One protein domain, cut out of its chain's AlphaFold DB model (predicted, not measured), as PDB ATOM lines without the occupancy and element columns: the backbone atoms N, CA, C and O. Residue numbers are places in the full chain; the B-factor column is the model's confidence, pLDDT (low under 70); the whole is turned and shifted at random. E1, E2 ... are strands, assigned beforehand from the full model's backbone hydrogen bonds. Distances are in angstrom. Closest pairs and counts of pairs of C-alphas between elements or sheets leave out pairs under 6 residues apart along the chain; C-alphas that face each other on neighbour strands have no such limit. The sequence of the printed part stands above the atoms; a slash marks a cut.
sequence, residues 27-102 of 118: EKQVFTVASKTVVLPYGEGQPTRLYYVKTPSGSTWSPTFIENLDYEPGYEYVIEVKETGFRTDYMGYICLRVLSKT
ATOM      1  N   GLU A  27     -78.574 171.990 -44.082       83.31
ATOM      2  CA  GLU A  27     -77.590 172.914 -43.520       83.31
ATOM      3  C   GLU A  27     -78.301 174.169 -42.999       83.31
ATOM      4  O   GLU A  27     -78.774 175.025 -43.749       83.31
ATOM      5  N   LYS A  28     -78.427 174.258 -41.672       92.62
ATOM      6  CA  LYS A  28     -79.004 175.424 -41.004       92.62
ATOM      7  C   LYS A  28     -77.991 176.553 -40.998       92.62
ATOM      8  O   LYS A  28     -76.823 176.355 -40.667       92.62
ATOM      9  N   GLN A  29     -78.462 177.760 -41.275       94.19
ATOM     10  CA  GLN A  29     -77.622 178.951 -41.329       94.19
ATOM     11  C   GLN A  29     -78.160 180.032 -40.396       94.19
ATOM     12  O   GLN A  29     -79.349 180.074 -40.086       94.19
ATOM     13  N   VAL A  30     -77.282 180.923 -39.934       96.19
ATOM     14  CA  VAL A  30     -77.666 182.056 -39.085       96.19
ATOM     15  C   VAL A  30     -77.503 183.349 -39.863       96.19
ATOM     16  O   VAL A  30     -76.389 183.732 -40.206       96.19
ATOM     17  N   PHE A  31     -78.602 184.038 -40.144       97.38
ATOM     18  CA  PHE A  31     -78.576 185.304 -40.874       97.38
ATOM     19  C   PHE A  31     -78.811 186.479 -39.939       97.38
ATOM     20  O   PHE A  31     -79.576 186.389 -38.978       97.38
ATOM     21  N   THR A  32     -78.187 187.610 -40.260       97.94
ATOM     22  CA  THR A  32     -78.610 188.910 -39.731       97.94
ATOM     23  C   THR A  32     -79.571 189.543 -40.724       97.94
ATOM     24  O   THR A  32     -79.216 189.683 -41.892       97.94
ATOM     25  N   VAL A  33     -80.760 189.943 -40.281       98.06
ATOM     26  CA  VAL A  33     -81.777 190.628 -41.088       98.06
ATOM     27  C   VAL A  33     -81.845 192.093 -40.690       98.06
ATOM     28  O   VAL A  33     -81.942 192.419 -39.507       98.06
ATOM     29  N   ALA A  34     -81.814 192.973 -41.685       98.00
ATOM     30  CA  ALA A  34     -81.823 194.409 -41.483       98.00
ATOM     31  C   ALA A  34     -83.183 194.963 -41.030       98.00
ATOM     32  O   ALA A  34     -84.246 194.392 -41.280       98.00
ATOM     33  N   SER A  35     -83.153 196.181 -40.498       97.38
ATOM     34  CA  SER A  35     -84.326 196.939 -40.054       97.38
ATOM     35  C   SER A  35     -85.222 197.491 -41.157       97.38
ATOM     36  O   SER A  35     -86.238 198.124 -40.853       97.38
ATOM     37  N   LYS A  36     -84.876 197.241 -42.426       96.50
ATOM     38  CA  LYS A  36     -85.644 197.639 -43.613       96.50
ATOM     39  C   LYS A  36     -85.724 196.494 -44.616       96.50
ATOM     40  O   LYS A  36     -84.802 195.691 -44.738       96.50
ATOM     41  N   THR A  37     -86.814 196.473 -45.374       96.00
ATOM     42  CA  THR A  37     -87.036 195.566 -46.508       96.00
ATOM     43  C   THR A  37     -87.015 196.332 -47.823       96.00
ATOM     44  O   THR A  37     -87.161 197.556 -47.838       96.00
ATOM     45  N   VAL A  38     -86.925 195.609 -48.931       94.94
ATOM     46  CA  VAL A  38     -87.074 196.152 -50.285       94.94
ATOM     47  C   VAL A  38     -88.144 195.363 -51.036       94.94
ATOM     48  O   VAL A  38     -88.348 194.185 -50.761       94.94
ATOM     49  N   VAL A  39     -88.852 196.003 -51.966       93.69
ATOM     50  CA  VAL A  39     -89.764 195.312 -52.886       93.69
ATOM     51  C   VAL A  39     -89.101 195.259 -54.254       93.69
ATOM     52  O   VAL A  39     -88.818 196.307 -54.834       93.69
ATOM     53  N   LEU A  40     -88.832 194.053 -54.751       90.62
ATOM     54  CA  LEU A  40     -88.202 193.817 -56.051       90.62
ATOM     55  C   LEU A  40     -88.947 192.709 -56.805       90.62
ATOM     56  O   LEU A  40     -89.573 191.860 -56.165       90.62
ATOM     57  N   PRO A  41     -88.877 192.688 -58.147       89.06
ATOM     58  CA  PRO A  41     -89.270 191.518 -58.922       89.06
ATOM     59  C   PRO A  41     -88.480 190.286 -58.458       89.06
ATOM     60  O   PRO A  41     -87.252 190.343 -58.373       89.06
ATOM     61  N   TYR A  42     -89.171 189.191 -58.155       84.75
ATOM     62  CA  TYR A  42     -88.560 187.941 -57.697       84.75
ATOM     63  C   TYR A  42     -89.339 186.729 -58.241       84.75
ATOM     64  O   TYR A  42     -90.541 186.834 -58.483       84.75
ATOM     65  N   GLY A  43     -88.645 185.615 -58.502       79.94
ATOM     66  CA  GLY A  43     -89.176 184.470 -59.259       79.94
ATOM     67  C   GLY A  43     -89.676 184.887 -60.642       79.94
ATOM     68  O   GLY A  43     -88.909 185.435 -61.431       79.94
ATOM     69  N   GLU A  44     -90.970 184.718 -60.913       83.38
ATOM     70  CA  GLU A  44     -91.628 185.087 -62.183       83.38
ATOM     71  C   GLU A  44     -91.744 186.610 -62.435       83.38
ATOM     72  O   GLU A  44     -92.529 187.069 -63.262       83.38
ATOM     73  N   GLY A  45     -90.974 187.429 -61.716       84.44
ATOM     74  CA  GLY A  45     -90.988 188.886 -61.842       84.44
ATOM     75  C   GLY A  45     -92.077 189.576 -61.019       84.44
ATOM     76  O   GLY A  45     -92.283 190.782 -61.170       84.44
ATOM     77  N   GLN A  46     -92.747 188.852 -60.118       86.31
ATOM     78  CA  GLN A  46     -93.757 189.438 -59.242       86.31
ATOM     79  C   GLN A  46     -93.112 190.361 -58.191       86.31
ATOM     80  O   GLN A  46     -92.085 189.993 -57.604       86.31
ATOM     81  N   PRO A  47     -93.692 191.546 -57.912       91.38
ATOM     82  CA  PRO A  47     -93.216 192.421 -56.848       91.38
ATOM     83  C   PRO A  47     -93.302 191.718 -55.489       91.38
ATOM     84  O   PRO A  47     -94.386 191.524 -54.943       91.38
ATOM     85  N   THR A  48     -92.149 191.360 -54.935       91.12
ATOM     86  CA  THR A  48     -92.045 190.571 -53.704       91.12
ATOM     87  C   THR A  48     -91.265 191.344 -52.650       91.12
ATOM     88  O   THR A  48     -90.256 191.986 -52.952       91.12
ATOM     89  N   ARG A  49     -91.721 191.284 -51.393       93.81
ATOM     90  CA  ARG A  49     -90.960 191.798 -50.247       93.81
ATOM     91  C   ARG A  49     -89.748 190.898 -50.009       93.81
ATOM     92  O   ARG A  49     -89.905 189.724 -49.695       93.81
ATOM     93  N   LEU A  50     -88.558 191.478 -50.092       94.88
ATOM     94  CA  LEU A  50     -87.288 190.845 -49.763       94.88
ATOM     95  C   LEU A  50     -86.653 191.529 -48.555       94.88
ATOM     96  O   LEU A  50     -86.795 192.738 -48.334       94.88
ATOM     97  N   TYR A  51     -85.913 190.746 -47.788       96.62
ATOM     98  CA  TYR A  51     -85.199 191.191 -46.605       96.62
ATOM     99  C   TYR A  51     -83.740 191.435 -46.958       96.62
ATOM    100  O   TYR A  51     -83.131 190.621 -47.644       96.62
ATOM    101  N   TYR A  52     -83.158 192.532 -46.483       97.12
ATOM    102  CA  TYR A  52     -81.709 192.673 -46.546       97.12
ATOM    103  C   TYR A  52     -81.077 191.771 -45.496       97.12
ATOM    104  O   TYR A  52     -81.341 191.937 -44.305       97.12
ATOM    105  N   VAL A  53     -80.243 190.837 -45.937       96.94
ATOM    106  CA  VAL A  53     -79.576 189.874 -45.063       96.94
ATOM    107  C   VAL A  53     -78.063 189.975 -45.168       96.94
ATOM    108  O   VAL A  53     -77.526 190.325 -46.219       96.94
ATOM    109  N   LYS A  54     -77.383 189.650 -44.073       96.31
ATOM    110  CA  LYS A  54     -75.966 189.283 -44.048       96.31
ATOM    111  C   LYS A  54     -75.862 187.823 -43.643       96.31
ATOM    112  O   LYS A  54     -76.404 187.424 -42.608       96.31
ATOM    113  N   THR A  55     -75.164 187.049 -44.460       92.88
ATOM    114  CA  THR A  55     -74.790 185.672 -44.138       92.88
ATOM    115  C   THR A  55     -73.671 185.664 -43.086       92.88
ATOM    116  O   THR A  55     -73.011 186.690 -42.903       92.88
ATOM    117  N   PRO A  56     -73.401 184.534 -42.404       84.75
ATOM    118  CA  PRO A  56     -72.334 184.457 -41.400       84.75
ATOM    119  C   PRO A  56     -70.956 184.883 -41.922       84.75
ATOM    120  O   PRO A  56     -70.163 185.470 -41.193       84.75
ATOM    121  N   SER A  57     -70.668 184.573 -43.187       83.00
ATOM    122  CA  SER A  57     -69.404 184.878 -43.861       83.00
ATOM    123  C   SER A  57     -69.427 186.203 -44.634       83.00
ATOM    124  O   SER A  57     -68.388 186.644 -45.125       83.00
ATOM    125  N   GLY A  58     -70.594 186.836 -44.767       81.75
ATOM    126  CA  GLY A  58     -70.803 188.022 -45.587       81.75
ATOM    127  C   GLY A  58     -70.696 189.322 -44.794       81.75
ATOM    128  O   GLY A  58     -71.232 189.460 -43.697       81.75
ATOM    129  N   SER A  59     -70.047 190.329 -45.379       82.75
ATOM    130  CA  SER A  59     -69.988 191.689 -44.820       82.75
ATOM    131  C   SER A  59     -70.991 192.655 -45.458       82.75
ATOM    132  O   SER A  59     -71.210 193.752 -44.934       82.75
ATOM    133  N   THR A  60     -71.630 192.258 -46.560       91.94
ATOM    134  CA  THR A  60     -72.532 193.086 -47.368       91.94
ATOM    135  C   THR A  60     -73.983 192.634 -47.242       91.94
ATOM    136  O   THR A  60     -74.271 191.462 -47.022       91.94
ATOM    137  N   TRP A  61     -74.908 193.587 -47.371       95.81
ATOM    138  CA  TRP A  61     -76.340 193.304 -47.371       95.81
ATOM    139  C   TRP A  61     -76.800 192.827 -48.750       95.81
ATOM    140  O   TRP A  61     -76.558 193.511 -49.747       95.81
ATOM    141  N   SER A  62     -77.535 191.719 -48.799       93.88
ATOM    142  CA  SER A  62     -78.184 191.216 -50.014       93.88
ATOM    143  C   SER A  62     -79.696 191.076 -49.820       93.88
ATOM    144  O   SER A  62     -80.117 190.610 -48.764       93.88
ATOM    145  N   PRO A  63     -80.536 191.454 -50.799       94.25
ATOM    146  CA  PRO A  63     -81.958 191.121 -50.774       94.25
ATOM    147  C   PRO A  63     -82.158 189.605 -50.852       94.25
ATOM    148  O   PRO A  63     -81.633 188.951 -51.752       94.25
ATOM    149  N   THR A  64     -82.941 189.053 -49.937       93.31
ATOM    150  CA  THR A  64     -83.204 187.617 -49.849       93.31
ATOM    151  C   THR A  64     -84.646 187.375 -49.429       93.31
ATOM    152  O   THR A  64     -85.203 188.095 -48.598       93.31
ATOM    153  N   PHE A  65     -85.266 186.369 -50.036       93.81
ATOM    154  CA  PHE A  65     -86.608 185.942 -49.680       93.81
ATOM    155  C   PHE A  65     -86.551 185.056 -48.432       93.81
ATOM    156  O   PHE A  65     -85.789 184.089 -48.395       93.81
ATOM    157  N   ILE A  66     -87.332 185.416 -47.412       94.81
ATOM    158  CA  ILE A  66     -87.449 184.658 -46.163       94.81
ATOM    159  C   ILE A  66     -88.929 184.419 -45.870       94.81
ATOM    160  O   ILE A  66     -89.696 185.367 -45.688       94.81
ATOM    161  N   GLU A  67     -89.315 183.155 -45.780       93.12
ATOM    162  CA  GLU A  67     -90.627 182.722 -45.315       93.12
ATOM    163  C   GLU A  67     -90.669 182.641 -43.786       93.12
ATOM    164  O   GLU A  67     -89.651 182.418 -43.129       93.12
ATOM    165  N   ASN A  68     -91.866 182.773 -43.209       95.06
ATOM    166  CA  ASN A  68     -92.133 182.588 -41.775       95.06
ATOM    167  C   ASN A  68     -91.349 183.507 -40.818       95.06
ATOM    168  O   ASN A  68     -91.178 183.178 -39.645       95.06
ATOM    169  N   LEU A  69     -90.889 184.670 -41.286       96.50
ATOM    170  CA  LEU A  69     -90.345 185.712 -40.417       96.50
ATOM    171  C   LEU A  69     -91.444 186.713 -40.042       96.50
ATOM    172  O   LEU A  69     -91.931 187.447 -40.901       96.50
ATOM    173  N   ASP A  70     -91.795 186.770 -38.758       96.62
ATOM    174  CA  ASP A  70     -92.651 187.827 -38.210       96.62
ATOM    175  C   ASP A  70     -91.839 189.122 -38.068       96.62
ATOM    176  O   ASP A  70     -91.089 189.331 -37.110       96.62
ATOM    177  N   TYR A  71     -91.896 189.940 -39.116       97.44
ATOM    178  CA  TYR A  71     -91.031 191.094 -39.285       97.44
ATOM    179  C   TYR A  71     -91.712 192.403 -38.880       97.44
ATOM    180  O   TYR A  71     -92.726 192.808 -39.448       97.44
ATOM    181  N   GLU A  72     -91.042 193.149 -38.007       97.62
ATOM    182  CA  GLU A  72     -91.345 194.546 -37.697       97.62
ATOM    183  C   GLU A  72     -90.222 195.485 -38.185       97.62
ATOM    184  O   GLU A  72     -89.048 195.242 -37.868       97.62
ATOM    185  N   PRO A  73     -90.554 196.582 -38.899       96.50
ATOM    186  CA  PRO A  73     -89.594 197.616 -39.285       96.50
ATOM    187  C   PRO A  73     -88.887 198.270 -38.089       96.50
ATOM    188  O   PRO A  73     -89.471 198.425 -37.017       96.50
ATOM    189  N   GLY A  74     -87.643 198.716 -38.285       97.25
ATOM    190  CA  GLY A  74     -86.855 199.396 -37.242       97.25
ATOM    191  C   GLY A  74     -86.137 198.462 -36.256       97.25
ATOM    192  O   GLY A  74     -85.549 198.923 -35.274       97.25
ATOM    193  N   TYR A  75     -86.167 197.152 -36.517       98.19
ATOM    194  CA  TYR A  75     -85.456 196.136 -35.747       98.19
ATOM    195  C   TYR A  75     -84.490 195.341 -36.618       98.19
ATOM    196  O   TYR A  75     -84.837 194.910 -37.711       98.19
ATOM    197  N   GLU A  76     -83.298 195.093 -36.094       97.88
ATOM    198  CA  GLU A  76     -82.355 194.132 -36.649       97.88
ATOM    199  C   GLU A  76     -82.574 192.775 -35.970       97.88
ATOM    200  O   GLU A  76     -82.717 192.703 -34.743       97.88
ATOM    201  N   TYR A  77     -82.613 191.706 -36.760       98.38
ATOM    202  CA  TYR A  77     -82.844 190.350 -36.266       98.38
ATOM    203  C   TYR A  77     -81.608 189.496 -36.504       98.38
ATOM    204  O   TYR A  77     -80.949 189.632 -37.531       98.38
ATOM    205  N   VAL A  78     -81.339 188.565 -35.599       98.06
ATOM    206  CA  VAL A  78     -80.500 187.401 -35.893       98.06
ATOM    207  C   VAL A  78     -81.428 186.200 -35.909       98.06
ATOM    208  O   VAL A  78     -82.139 185.967 -34.932       98.06
ATOM    209  N   ILE A  79     -81.468 185.469 -37.015       98.25
ATOM    210  CA  ILE A  79     -82.418 184.376 -37.237       98.25
ATOM    211  C   ILE A  79     -81.683 183.107 -37.649       98.25
ATOM    212  O   ILE A  79     -80.663 183.171 -38.331       98.25
ATOM    213  N   GLU A  80     -82.211 181.958 -37.245       97.62
ATOM    214  CA  GLU A  80     -81.806 180.666 -37.795       97.62
ATOM    215  C   GLU A  80     -82.738 180.313 -38.954       97.62
ATOM    216  O   GLU A  80     -83.963 180.383 -38.821       97.62
ATOM    217  N   VAL A  81     -82.153 179.929 -40.082       95.94
ATOM    218  CA  VAL A  81     -82.860 179.607 -41.318       95.94
ATOM    219  C   VAL A  81     -82.440 178.250 -41.861       95.94
ATOM    220  O   VAL A  81     -81.383 177.722 -41.511       95.94
ATOM    221  N   LYS A  82     -83.256 177.722 -42.768       93.06
ATOM    222  CA  LYS A  82     -82.868 176.663 -43.703       93.06
ATOM    223  C   LYS A  82     -83.333 177.010 -45.110       93.06
ATOM    224  O   LYS A  82     -84.275 177.787 -45.257       93.06
ATOM    225  N   GLU A  83     -82.701 176.444 -46.127       91.31
ATOM    226  CA  GLU A  83     -83.140 176.624 -47.512       91.31
ATOM    227  C   GLU A  83     -84.546 176.042 -47.735       91.31
ATOM    228  O   GLU A  83     -84.931 175.044 -47.118       91.31
ATOM    229  N   THR A  84     -85.329 176.657 -48.626       85.75
ATOM    230  CA  THR A  84     -86.654 176.140 -49.027       85.75
ATOM    231  C   THR A  84     -86.559 174.814 -49.806       85.75
ATOM    232  O   THR A  84     -87.537 174.063 -49.881       85.75
ATOM    233  N   GLY A  85     -85.375 174.491 -50.345       74.69
ATOM    234  CA  GLY A  85     -85.126 173.333 -51.209       74.69
ATOM    235  C   GLY A  85     -85.830 173.443 -52.570       74.69
ATOM    236  O   GLY A  85     -86.358 174.490 -52.934       74.69
ATOM    237  N   PHE A  86     -85.896 172.342 -53.328       60.88
ATOM    238  CA  PHE A  86     -86.550 172.281 -54.653       60.88
ATOM    239  C   PHE A  86     -88.091 172.331 -54.614       60.88
ATOM    240  O   PHE A  86     -88.745 172.035 -55.611       60.88
ATOM    241  N   ARG A  87     -88.702 172.613 -53.455       54.53
ATOM    242  CA  ARG A  87     -90.162 172.510 -53.268       54.53
ATOM    243  C   ARG A  87     -90.923 173.761 -53.709       54.53
ATOM    244  O   ARG A  87     -92.150 173.743 -53.679       54.53
ATOM    245  N   THR A  88     -90.222 174.818 -54.106       55.91
ATOM    246  CA  THR A  88     -90.807 176.106 -54.488       55.91
ATOM    247  C   THR A  88     -90.193 176.597 -55.796       55.91
ATOM    248  O   THR A  88     -89.000 176.408 -56.019       55.91
ATOM    249  N   ASP A  89     -90.955 177.326 -56.618       63.84
ATOM    250  CA  ASP A  89     -90.450 178.043 -57.813       63.84
ATOM    251  C   ASP A  89     -89.489 179.207 -57.462       63.84
ATOM    252  O   ASP A  89     -89.133 180.045 -58.288       63.84
ATOM    253  N   TYR A  90     -89.072 179.273 -56.197       64.62
ATOM    254  CA  TYR A  90     -88.349 180.358 -55.558       64.62
ATOM    255  C   TYR A  90     -87.194 179.779 -54.733       64.62
ATOM    256  O   TYR A  90     -87.409 178.906 -53.895       64.62
ATOM    257  N   MET A  91     -85.970 180.266 -54.947       80.25
ATOM    258  CA  MET A  91     -84.791 179.881 -54.160       80.25
ATOM    259  C   MET A  91     -84.613 180.829 -52.971       80.25
ATOM    260  O   MET A  91     -84.007 181.895 -53.118       80.25
ATOM    261  N   GLY A  92     -85.152 180.469 -51.806       89.75
ATOM    262  CA  GLY A  92     -85.117 181.311 -50.611       89.75
ATOM    263  C   GLY A  92     -84.868 180.520 -49.335       89.75
ATOM    264  O   GLY A  92     -84.316 179.420 -49.352       89.75
ATOM    265  N   TYR A  93     -85.287 181.098 -48.213       93.50
ATOM    266  CA  TYR A  93     -85.061 180.527 -46.891       93.50
ATOM    267  C   TYR A  93     -86.341 180.500 -46.066       93.50
ATOM    268  O   TYR A  93     -87.182 181.385 -46.176       93.50
ATOM    269  N   ILE A  94     -86.460 179.518 -45.182       94.19
ATOM    270  CA  ILE A  94     -87.503 179.448 -44.164       94.19
ATOM    271  C   ILE A  94     -86.878 179.861 -42.835       94.19
ATOM    272  O   ILE A  94     -85.913 179.239 -42.382       94.19
ATOM    273  N   CYS A  95     -87.432 180.888 -42.192       96.88
ATOM    274  CA  CYS A  95     -87.081 181.244 -40.823       96.88
ATOM    275  C   CYS A  95     -87.577 180.155 -39.868       96.88
ATOM    276  O   CYS A  95     -88.777 179.909 -39.751       96.88
ATOM    277  N   LEU A  96     -86.643 179.503 -39.177       96.62
ATOM    278  CA  LEU A  96     -86.944 178.477 -38.182       96.62
ATOM    279  C   LEU A  96     -87.225 179.100 -36.816       96.62
ATOM    280  O   LEU A  96     -88.133 178.667 -36.110       96.62
ATOM    281  N   ARG A  97     -86.433 180.111 -36.435       97.12
ATOM    282  CA  ARG A  97     -86.586 180.855 -35.177       97.12
ATOM    283  C   ARG A  97     -85.791 182.155 -35.181       97.12
ATOM    284  O   ARG A  97     -84.731 182.256 -35.798       97.12
ATOM    285  N   VAL A  98     -86.262 183.117 -34.393       98.38
ATOM    286  CA  VAL A  98     -85.531 184.348 -34.076       98.38
ATOM    287  C   VAL A  98     -84.608 184.089 -32.884       98.38
ATOM    288  O   VAL A  98     -85.059 183.658 -31.826       98.38
ATOM    289  N   LEU A  99     -83.311 184.339 -33.059       98.12
ATOM    290  CA  LEU A  99     -82.283 184.215 -32.019       98.12
ATOM    291  C   LEU A  99     -82.113 185.521 -31.236       98.12
ATOM    292  O   LEU A  99     -81.863 185.496 -30.033       98.12
ATOM    293  N   SER A 100     -82.257 186.664 -31.907       98.12
ATOM    294  CA  SER A 100     -82.297 187.978 -31.265       98.12
ATOM    295  C   SER A 100     -83.077 188.990 -32.104       98.12
ATOM    296  O   SER A 100     -83.185 188.858 -33.324       98.12
ATOM    297  N   LYS A 101     -83.622 190.010 -31.435       98.06
ATOM    298  CA  LYS A 101     -84.328 191.148 -32.032       98.06
ATOM    299  C   LYS A 101     -83.878 192.410 -31.303       98.06
ATOM    300  O   LYS A 101     -84.094 192.535 -30.099       98.06
ATOM    301  N   THR A 102     -83.258 193.336 -32.021       98.19
ATOM    302  CA  THR A 102     -82.675 194.555 -31.443       98.19
ATOM    303  C   THR A 102     -83.235 195.776 -32.146       98.19
ATOM    304  O   THR A 102     -83.174 195.862 -33.367       98.19
TER     305      THR A 102
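This is residues 27 to 102 of the 118 residues of the protein "DUF4377 domain-containing protein" of Prevotella oris (UniProt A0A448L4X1). One strongly twisted, sharply bent sheet of five strands wraps round into a small, loosely closed barrel, where residues 66 to 67, just after E3, pair in parallel with residues 93 to 94 of E5. The 76 printed residues hold no named helix and strands E1 to E5 in chain order; the sheet runs E3, E2, E1, E4, E5, antiparallel throughout, and the class is all strand. The whole is compact, with a radius of gyration of the C-alphas of 11.8 A, and rounded, spanning 33 by 26 by 24 A.

E1, residues 29 to 42, bends by 112 degrees at residue 39. It forms a hairpin with E2, residues 46 to 54, where N 34 and O 52 are 2.9 A apart. E3, residues 62 to 64, is an edge strand and continues the meander E1, E2, E3, each strand the antiparallel neighbour of the one before; N 51 and O 64 are 2.9 A apart. E4, residues 75 to 83, is antiparallel to E1, with N 31 and O 79 2.9 A apart; E1 to E4 are a Greek key, a meander whose first strand neighbours the fourth. E5, residues 93 to 102, the other edge strand, forms a hairpin with E4, with N 78 and O 100 2.9 A apart. E2 and E5 are apart.

E1 begins at C-alpha 29 (-77.622, 178.951, -41.329) and is 21.6 A long. E2 measures 23.4 A, E3 6.2 A, E4 22.9 A and E5 21.0 A, ending at C-alpha 102 (-82.675, 194.555, -31.443).

The C-alphas farthest apart, those of Glu 44 and Thr 102, are 33.4 A apart. The printed part has no cut and no long link. Residues 86 to 90 have pLDDT under 70.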